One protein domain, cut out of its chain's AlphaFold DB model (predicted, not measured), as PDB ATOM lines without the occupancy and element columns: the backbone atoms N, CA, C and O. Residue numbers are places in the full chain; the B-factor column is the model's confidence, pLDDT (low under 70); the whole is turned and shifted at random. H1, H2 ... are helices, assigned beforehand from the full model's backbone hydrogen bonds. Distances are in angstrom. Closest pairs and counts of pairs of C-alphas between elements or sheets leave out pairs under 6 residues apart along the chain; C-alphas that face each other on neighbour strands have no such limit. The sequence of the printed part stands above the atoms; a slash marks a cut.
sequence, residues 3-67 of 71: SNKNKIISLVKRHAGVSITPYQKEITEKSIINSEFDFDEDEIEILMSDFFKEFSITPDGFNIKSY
ATOM      1  N   SER A   3      -7.296  -3.941  34.252       64.56
ATOM      2  CA  SER A   3      -8.263  -3.102  33.524       64.56
ATOM      3  C   SER A   3      -7.993  -2.987  32.021       64.56
ATOM      4  O   SER A   3      -8.939  -2.957  31.241       64.56
ATOM      5  N   ASN A   4      -6.727  -2.957  31.597       71.56
ATOM      6  CA  ASN A   4      -6.400  -2.756  30.182       71.56
ATOM      7  C   ASN A   4      -6.606  -4.025  29.353       71.56
ATOM      8  O   ASN A   4      -7.026  -3.934  28.207       71.56
ATOM      9  N   LYS A   5      -6.396  -5.207  29.939       72.94
ATOM     10  CA  LYS A   5      -6.542  -6.484  29.230       72.94
ATOM     11  C   LYS A   5      -7.983  -6.742  28.800       72.94
ATOM     12  O   LYS A   5      -8.243  -7.011  27.633       72.94
ATOM     13  N   ASN A   6      -8.925  -6.565  29.726       79.12
ATOM     14  CA  ASN A   6     -10.348  -6.729  29.433       79.12
ATOM     15  C   ASN A   6     -10.843  -5.706  28.401       79.12
ATOM     16  O   ASN A   6     -11.677  -6.044  27.565       79.12
ATOM     17  N   LYS A   7     -10.303  -4.478  28.414       81.69
ATOM     18  CA  LYS A   7     -10.605  -3.460  27.397       81.69
ATOM     19  C   LYS A   7     -10.087  -3.859  26.015       81.69
ATOM     20  O   LYS A   7     -10.831  -3.742  25.051       81.69
ATOM     21  N   ILE A   8      -8.870  -4.403  25.922       81.25
ATOM     22  CA  ILE A   8      -8.310  -4.899  24.654       81.25
ATOM     23  C   ILE A   8      -9.145  -6.065  24.120       81.25
ATOM     24  O   ILE A   8      -9.569  -6.030  22.972       81.25
ATOM     25  N   ILE A   9      -9.458  -7.062  24.955       79.75
ATOM     26  CA  ILE A   9     -10.302  -8.197  24.544       79.75
ATOM     27  C   ILE A   9     -11.678  -7.703  24.081       79.75
ATOM     28  O   ILE A   9     -12.190  -8.165  23.064       79.75
ATOM     29  N   SER A  10     -12.276  -6.750  24.799       82.44
ATOM     30  CA  SER A  10     -13.553  -6.143  24.418       82.44
ATOM     31  C   SER A  10     -13.465  -5.396  23.086       82.44
ATOM     32  O   SER A  10     -14.376  -5.513  22.271       82.44
ATOM     33  N   LEU A  11     -12.390  -4.640  22.849       85.06
ATOM     34  CA  LEU A  11     -12.139  -3.965  21.579       85.06
ATOM     35  C   LEU A  11     -12.070  -4.993  20.447       85.06
ATOM     36  O   LEU A  11     -12.899  -4.939  19.548       85.06
ATOM     37  N   VAL A  12     -11.183  -5.984  20.546       80.75
ATOM     38  CA  VAL A  12     -11.015  -7.014  19.508       80.75
ATOM     39  C   VAL A  12     -12.323  -7.771  19.260       80.75
ATOM     40  O   VAL A  12     -12.672  -7.999  18.111       80.75
ATOM     41  N   LYS A  13     -13.111  -8.086  20.301       79.06
ATOM     42  CA  LYS A  13     -14.438  -8.715  20.145       79.06
ATOM     43  C   LYS A  13     -15.429  -7.857  19.354       79.06
ATOM     44  O   LYS A  13     -16.199  -8.418  18.581       79.06
ATOM     45  N   ARG A  14     -15.423  -6.527  19.525       82.62
ATOM     46  CA  ARG A  14     -16.285  -5.619  18.741       82.62
ATOM     47  C   ARG A  14     -15.947  -5.657  17.254       82.62
ATOM     48  O   ARG A  14     -16.870  -5.631  16.452       82.62
ATOM     49  N   HIS A  15     -14.662  -5.744  16.910       78.25
ATOM     50  CA  HIS A  15     -14.230  -5.838  15.514       78.25
ATOM     51  C   HIS A  15     -14.422  -7.253  14.960       78.25
ATOM     52  O   HIS A  15     -14.927  -7.413  13.858       78.25
ATOM     53  N   ALA A  16     -14.132  -8.293  15.748       71.88
ATOM     54  CA  ALA A  16     -14.290  -9.681  15.323       71.88
ATOM     55  C   ALA A  16     -15.757 -10.019  15.042       71.88
ATOM     56  O   ALA A  16     -16.055 -10.625  14.021       71.88
ATOM     57  N   GLY A  17     -16.693  -9.592  15.897       59.16
ATOM     58  CA  GLY A  17     -18.129  -9.877  15.762       59.16
ATOM     59  C   GLY A  17     -18.806  -9.322  14.500       59.16
ATOM     60  O   GLY A  17     -19.988  -9.587  14.293       59.16
ATOM     61  N   VAL A  18     -18.087  -8.569  13.661       54.50
ATOM     62  CA  VAL A  18     -18.542  -8.150  12.326       54.50
ATOM     63  C   VAL A  18     -18.388  -9.289  11.298       54.50
ATOM     64  O   VAL A  18     -19.161  -9.359  10.343       54.50
ATOM     65  N   SER A  19     -17.490 -10.254  11.540       49.78
ATOM     66  CA  SER A  19     -17.364 -11.476  10.740       49.78
ATOM     67  C   SER A  19     -18.472 -12.472  11.107       49.78
ATOM     68  O   SER A  19     -18.532 -13.018  12.207       49.78
ATOM     69  N   ILE A  20     -19.370 -12.712  10.153       46.66
ATOM     70  CA  ILE A  20     -20.620 -13.490  10.246       46.66
ATOM     71  C   ILE A  20     -20.379 -15.016  10.335       46.66
ATOM     72  O   ILE A  20     -21.210 -15.816   9.898       46.66
ATOM     73  N   THR A  21     -19.224 -15.455  10.839       52.47
ATOM     74  CA  THR A  21     -18.825 -16.865  10.809       52.47
ATOM     75  C   THR A  21     -19.247 -17.610  12.089       52.47
ATOM     76  O   THR A  21     -18.955 -17.173  13.202       52.47
ATOM     77  N   PRO A  22     -19.906 -18.781  11.977       51.06
ATOM     78  CA  PRO A  22     -20.426 -19.536  13.126       51.06
ATOM     79  C   PRO A  22     -19.348 -20.223  13.992       51.06
ATOM     80  O   PRO A  22     -19.685 -20.908  14.954       51.06
ATOM     81  N   TYR A  23     -18.062 -20.049  13.669       52.78
ATOM     82  CA  TYR A  23     -16.921 -20.707  14.318       52.78
ATOM     83  C   TYR A  23     -15.952 -19.718  14.974       52.78
ATOM     84  O   TYR A  23     -14.746 -19.961  15.008       52.78
ATOM     85  N   GLN A  24     -16.449 -18.602  15.509       60.06
ATOM     86  CA  GLN A  24     -15.575 -17.687  16.238       60.06
ATOM     87  C   GLN A  24     -14.995 -18.358  17.483       60.06
ATOM     88  O   GLN A  24     -15.696 -18.625  18.462       60.06
ATOM     89  N   LYS A  25     -13.686 -18.630  17.432       62.81
ATOM     90  CA  LYS A  25     -12.884 -18.996  18.599       62.81
ATOM     91  C   LYS A  25     -13.072 -17.942  19.689       62.81
ATOM     92  O   LYS A  25     -13.138 -16.743  19.418       62.81
ATOM     93  N   GLU A  26     -13.118 -18.394  20.937       71.06
ATOM     94  CA  GLU A  26     -13.129 -17.490  22.079       71.06
ATOM     95  C   GLU A  26     -11.856 -16.629  22.076       71.06
ATOM     96  O   GLU A  26     -10.742 -17.150  22.097       71.06
ATOM     97  N   ILE A  27     -12.025 -15.302  22.051       71.88
ATOM     98  CA  ILE A  27     -10.900 -14.361  22.124       71.88
ATOM     99  C   ILE A  27     -10.367 -14.350  23.552       71.88
ATOM    100  O   ILE A  27     -11.064 -13.916  24.475       71.88
ATOM    101  N   THR A  28      -9.125 -14.796  23.719       72.31
ATOM    102  CA  THR A  28      -8.420 -14.841  25.006       72.31
ATOM    103  C   THR A  28      -7.114 -14.053  24.937       72.31
ATOM    104  O   THR A  28      -6.672 -13.647  23.867       72.31
ATOM    105  N   GLU A  29      -6.437 -13.873  26.075       67.56
ATOM    106  CA  GLU A  29      -5.108 -13.234  26.122       67.56
ATOM    107  C   GLU A  29      -4.039 -13.958  25.286       67.56
ATOM    108  O   GLU A  29      -2.997 -13.383  24.991       67.56
ATOM    109  N   LYS A  30      -4.273 -15.228  24.941       71.56
ATOM    110  CA  LYS A  30      -3.353 -16.042  24.137       71.56
ATOM    111  C   LYS A  30      -3.659 -15.979  22.645       71.56
ATOM    112  O   LYS A  30      -2.930 -16.591  21.868       71.56
ATOM    113  N   SER A  31      -4.735 -15.298  22.259       69.69
ATOM    114  CA  SER A  31      -5.181 -15.280  20.877       69.69
ATOM    115  C   SER A  31      -4.253 -14.450  20.000       69.69
ATOM    116  O   SER A  31      -3.871 -13.335  20.355       69.69
ATOM    117  N   ILE A  32      -3.904 -14.997  18.837       71.19
ATOM    118  CA  ILE A  32      -3.057 -14.327  17.848       71.19
ATOM    119  C   ILE A  32      -3.975 -13.729  16.783       71.19
ATOM    120  O   ILE A  32      -4.541 -14.451  15.966       71.19
ATOM    121  N   ILE A  33      -4.152 -12.404  16.821       69.75
ATOM    122  CA  ILE A  33      -5.196 -11.707  16.054       69.75
ATOM    123  C   ILE A  33      -5.077 -11.965  14.544       69.75
ATOM    124  O   ILE A  33      -6.065 -12.318  13.915       69.75
ATOM    125  N   ASN A  34      -3.874 -11.875  13.977       64.75
ATOM    126  CA  ASN A  34      -3.650 -12.020  12.533       64.75
ATOM    127  C   ASN A  34      -3.605 -13.475  12.023       64.75
ATOM    128  O   ASN A  34      -3.403 -13.689  10.834       64.75
ATOM    129  N   SER A  35      -3.709 -14.477  12.903       66.38
ATOM    130  CA  SER A  35      -3.654 -15.892  12.505       66.38
ATOM    131  C   SER A  35      -4.883 -16.687  12.928       66.38
ATOM    132  O   SER A  35      -5.154 -17.749  12.375       66.38
ATOM    133  N   GLU A  36      -5.576 -16.244  13.977       68.69
ATOM    134  CA  GLU A  36      -6.766 -16.915  14.504       68.69
ATOM    135  C   GLU A  36      -8.076 -16.256  14.072       68.69
ATOM    136  O   GLU A  36      -9.131 -16.866  14.255       68.69
ATOM    137  N   PHE A  37      -8.010 -15.050  13.505       72.31
ATOM    138  CA  PHE A  37      -9.156 -14.314  12.988       72.31
ATOM    139  C   PHE A  37      -8.911 -13.962  11.529       72.31
ATOM    140  O   PHE A  37      -7.789 -13.655  11.134       72.31
ATOM    141  N   ASP A  38      -9.982 -14.028  10.748       71.50
ATOM    142  CA  ASP A  38      -9.985 -13.701   9.327       71.50
ATOM    143  C   ASP A  38     -10.257 -12.205   9.167       71.50
ATOM    144  O   ASP A  38     -11.334 -11.813   8.728       71.50
ATOM    145  N   PHE A  39      -9.329 -11.390   9.674       75.56
ATOM    146  CA  PHE A  39      -9.364  -9.954   9.450       75.56
ATOM    147  C   PHE A  39      -8.607  -9.614   8.173       75.56
ATOM    148  O   PHE A  39      -7.451 -10.031   8.003       75.56
ATOM    149  N   ASP A  40      -9.239  -8.826   7.314       77.94
ATOM    150  CA  ASP A  40      -8.542  -8.204   6.196       77.94
ATOM    151  C   ASP A  40      -7.667  -7.014   6.653       77.94
ATOM    152  O   ASP A  40      -7.629  -6.632   7.828       77.94
ATOM    153  N   GLU A  41      -6.881  -6.469   5.720       78.69
ATOM    154  CA  GLU A  41      -5.966  -5.351   5.990       78.69
ATOM    155  C   GLU A  41      -6.721  -4.128   6.541       78.69
ATOM    156  O   GLU A  41      -6.298  -3.547   7.545       78.69
ATOM    157  N   ASP A  42      -7.869  -3.796   5.942       81.75
ATOM    158  CA  ASP A  42      -8.691  -2.640   6.307       81.75
ATOM    159  C   ASP A  42      -9.286  -2.809   7.717       81.75
ATOM    160  O   ASP A  42      -9.267  -1.886   8.539       81.75
ATOM    161  N   GLU A  43      -9.777  -4.006   8.045       81.50
ATOM    162  CA  GLU A  43     -10.314  -4.347   9.361       81.50
ATOM    163  C   GLU A  43      -9.254  -4.215  10.461       81.50
ATOM    164  O   GLU A  43      -9.562  -3.749  11.568       81.50
ATOM    165  N   ILE A  44      -7.994  -4.556  10.171       81.44
ATOM    166  CA  ILE A  44      -6.902  -4.390  11.135       81.44
ATOM    167  C   ILE A  44      -6.472  -2.934  11.258       81.44
ATOM    168  O   ILE A  44      -6.206  -2.492  12.379       81.44
ATOM    169  N   GLU A  45      -6.422  -2.168  10.169       84.06
ATOM    170  CA  GLU A  45      -6.151  -0.730  10.265       84.06
ATOM    171  C   GLU A  45      -7.176  -0.035  11.163       84.06
ATOM    172  O   GLU A  45      -6.805   0.750  12.044       84.06
ATOM    173  N   ILE A  46      -8.457  -0.375  11.004       86.44
ATOM    174  CA  ILE A  46      -9.542   0.153  11.833       86.44
ATOM    175  C   ILE A  46      -9.366  -0.281  13.296       86.44
ATOM    176  O   ILE A  46      -9.390   0.569  14.190       86.44
ATOM    177  N   LEU A  47      -9.130  -1.573  13.555       86.50
ATOM    178  CA  LEU A  47      -8.897  -2.102  14.906       86.50
ATOM    179  C   LEU A  47      -7.727  -1.391  15.606       86.50
ATOM    180  O   LEU A  47      -7.821  -1.029  16.782       86.50
ATOM    181  N   MET A  48      -6.621  -1.188  14.892       86.12
ATOM    182  CA  MET A  48      -5.418  -0.560  15.436       86.12
ATOM    183  C   MET A  48      -5.608   0.943  15.648       86.12
ATOM    184  O   MET A  48      -5.176   1.470  16.672       86.12
ATOM    185  N   SER A  49      -6.314   1.628  14.746       87.19
ATOM    186  CA  SER A  49      -6.703   3.032  14.919       87.19
ATOM    187  C   SER A  49      -7.539   3.237  16.188       87.19
ATOM    188  O   SER A  49      -7.219   4.094  17.023       87.19
ATOM    189  N   ASP A  50      -8.557   2.396  16.394       88.69
ATOM    190  CA  ASP A  50      -9.403   2.451  17.588       88.69
ATOM    191  C   ASP A  50      -8.621   2.085  18.856       88.69
ATOM    192  O   ASP A  50      -8.799   2.727  19.895       88.69
ATOM    193  N   PHE A  51      -7.684   1.136  18.773       87.56
ATOM    194  CA  PHE A  51      -6.761   0.828  19.864       87.56
ATOM    195  C   PHE A  51      -5.908   2.044  20.256       87.56
ATOM    196  O   PHE A  51      -5.872   2.426  21.428       87.56
ATOM    197  N   PHE A  52      -5.252   2.700  19.298       87.88
ATOM    198  CA  PHE A  52      -4.409   3.865  19.584       87.88
ATOM    199  C   PHE A  52      -5.206   4.998  20.229       87.88
ATOM    200  O   PHE A  52      -4.764   5.599  21.213       87.88
ATOM    201  N   LYS A  53      -6.420   5.242  19.733       87.94
ATOM    202  CA  LYS A  53      -7.316   6.265  20.267       87.94
ATOM    203  C   LYS A  53      -7.816   5.930  21.673       87.94
ATOM    204  O   LYS A  53      -7.723   6.773  22.565       87.94
ATOM    205  N   GLU A  54      -8.333   4.720  21.888       87.88
ATOM    206  CA  GLU A  54      -8.947   4.317  23.161       87.88
ATOM    207  C   GLU A  54      -7.923   4.252  24.304       87.88
ATOM    208  O   GLU A  54      -8.247   4.560  25.453       87.88
ATOM    209  N   PHE A  55      -6.669   3.924  23.987       84.25
ATOM    210  CA  PHE A  55      -5.589   3.827  24.968       84.25
ATOM    211  C   PHE A  55      -4.649   5.040  24.983       84.25
ATOM    212  O   PHE A  55      -3.710   5.056  25.778       84.25
ATOM    213  N   SER A  56      -4.916   6.070  24.167       86.06
ATOM    214  CA  SER A  56      -4.060   7.262  24.029       86.06
ATOM    215  C   SER A  56      -2.596   6.909  23.732       86.06
ATOM    216  O   SER A  56      -1.671   7.497  24.292       86.06
ATOM    217  N   ILE A  57      -2.395   5.910  22.872       83.25
ATOM    218  CA  ILE A  57      -1.082   5.433  22.437       83.25
ATOM    219  C   ILE A  57      -0.737   6.133  21.127       83.25
ATOM    220  O   ILE A  57      -1.539   6.152  20.196       83.25
ATOM    221  N   THR A  58       0.466   6.692  21.036       85.50
ATOM    222  CA  THR A  58       0.965   7.242  19.776       85.50
ATOM    223  C   THR A  58       1.273   6.085  18.820       85.50
ATOM    224  O   THR A  58       2.043   5.205  19.199       85.50
ATOM    225  N   PRO A  59       0.733   6.076  17.589       78.50
ATOM    226  CA  PRO A  59       0.958   4.990  16.634       78.50
ATOM    227  C   PRO A  59       2.417   4.851  16.173       78.50
ATOM    228  O   PRO A  59       2.730   3.859  15.538       78.50
ATOM    229  N   ASP A  60       3.282   5.834  16.455       78.62
ATOM    230  CA  ASP A  60       4.733   5.887  16.183       78.62
ATOM    231  C   ASP A  60       5.208   5.074  14.962       78.62
ATOM    232  O   ASP A  60       5.986   4.129  15.064       78.62
ATOM    233  N   GLY A  61       4.690   5.426  13.781       69.44
ATOM    234  CA  GLY A  61       5.080   4.783  12.523       69.44
ATOM    235  C   GLY A  61       4.428   3.424  12.243       69.44
ATOM    236  O   GLY A  61       4.885   2.723  11.341       69.44
ATOM    237  N   PHE A  62       3.369   3.047  12.968       76.81
ATOM    238  CA  PHE A  62       2.565   1.862  12.675       76.81
ATOM    239  C   PHE A  62       2.111   1.865  11.211       76.81
ATOM    240  O   PHE A  62       1.509   2.825  10.730       76.81
ATOM    241  N   ASN A  63       2.406   0.766  10.519       75.31
ATOM    242  CA  ASN A  63       2.007   0.512   9.144       75.31
ATOM    243  C   ASN A  63       1.655  -0.972   9.028       75.31
ATOM    244  O   ASN A  63       2.529  -1.826   9.213       75.31
ATOM    245  N   ILE A  64       0.388  -1.274   8.739       72.81
ATOM    246  CA  ILE A  64      -0.109  -2.650   8.653       72.81
ATOM    247  C   ILE A  64       0.618  -3.465   7.574       72.81
ATOM    248  O   ILE A  64       0.877  -4.654   7.764       72.81
ATOM    249  N   LYS A  65       1.082  -2.802   6.507       69.31
ATOM    250  CA  LYS A  65       1.831  -3.404   5.391       69.31
ATOM    251  C   LYS A  65       3.186  -3.966   5.799       69.31
ATOM    252  O   LYS A  65       3.765  -4.772   5.087       69.31
ATOM    253  N   SER A  66       3.705  -3.565   6.957       68.38
ATOM    254  CA  SER A  66       4.912  -4.173   7.531       68.38
ATOM    255  C   SER A  66       4.648  -5.563   8.131       68.38
ATOM    256  O   SER A  66       5.596  -6.300   8.400       68.38
ATOM    257  N   TYR A  67       3.381  -5.905   8.380       62.16
ATOM    258  CA  TYR A  67       2.945  -7.149   9.023       62.16
ATOM    259  C   TYR A  67       2.214  -8.089   8.062       62.16
ATOM    260  O   TYR A  67       2.265  -9.304   8.252       62.16
TER     261      TYR A  67
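What this domain is: This is residues 3 to 67 of the 71 residues of an uncharacterized protein of Dickeya chrysanthemi (strain Ech1591) (UniProt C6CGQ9). Two long helices, H1 and H3, lie side by side and run opposite ways, with a wide loop, residues 17 to 32, leading from H1 to the short helix H2, and a tail, residues 56 to 67, folding back along H3. The 65 printed residues hold three named helices in the order H1, H2, H3 and no named strand, class all helix. The whole is compact, with a radius of gyration of the C-alphas of 11.9 A, and spans 35 by 30 by 19 A.

How they stand to each other: H1, residues 3 to 16, touches H3, residues 41 to 55, at a shallow tilt of 27 degrees; their closest C-alphas, of His 15 and Leu 47, are 6.5 A apart. H2, residues 33 to 36, is only just apart from H1, closest 8.2 A, and from H3, closest 8.4 A. In H1 and H3 every O i to N i+4 pair is within hydrogen-bond range; H2 is too short for such a pair.

Where its parts are: H1 begins at C-alpha 3 (-8.263, -3.102, 33.524) and is 20.3 A long. H2 measures 5.7 A. H3, 21.1 A, ends at C-alpha 55 (-5.589, 3.827, 24.968).

The domain as a whole: The farthest C-alphas, of Pro 22 and Asp 60, are 35.9 A apart. The printed part has no cut. The link from H1 to H2 is long, that from H2 to H3 tight. Mean pLDDT of the printed part is 74.3; 20 residues are under 70, among them 17 to 25 and 33 to 36.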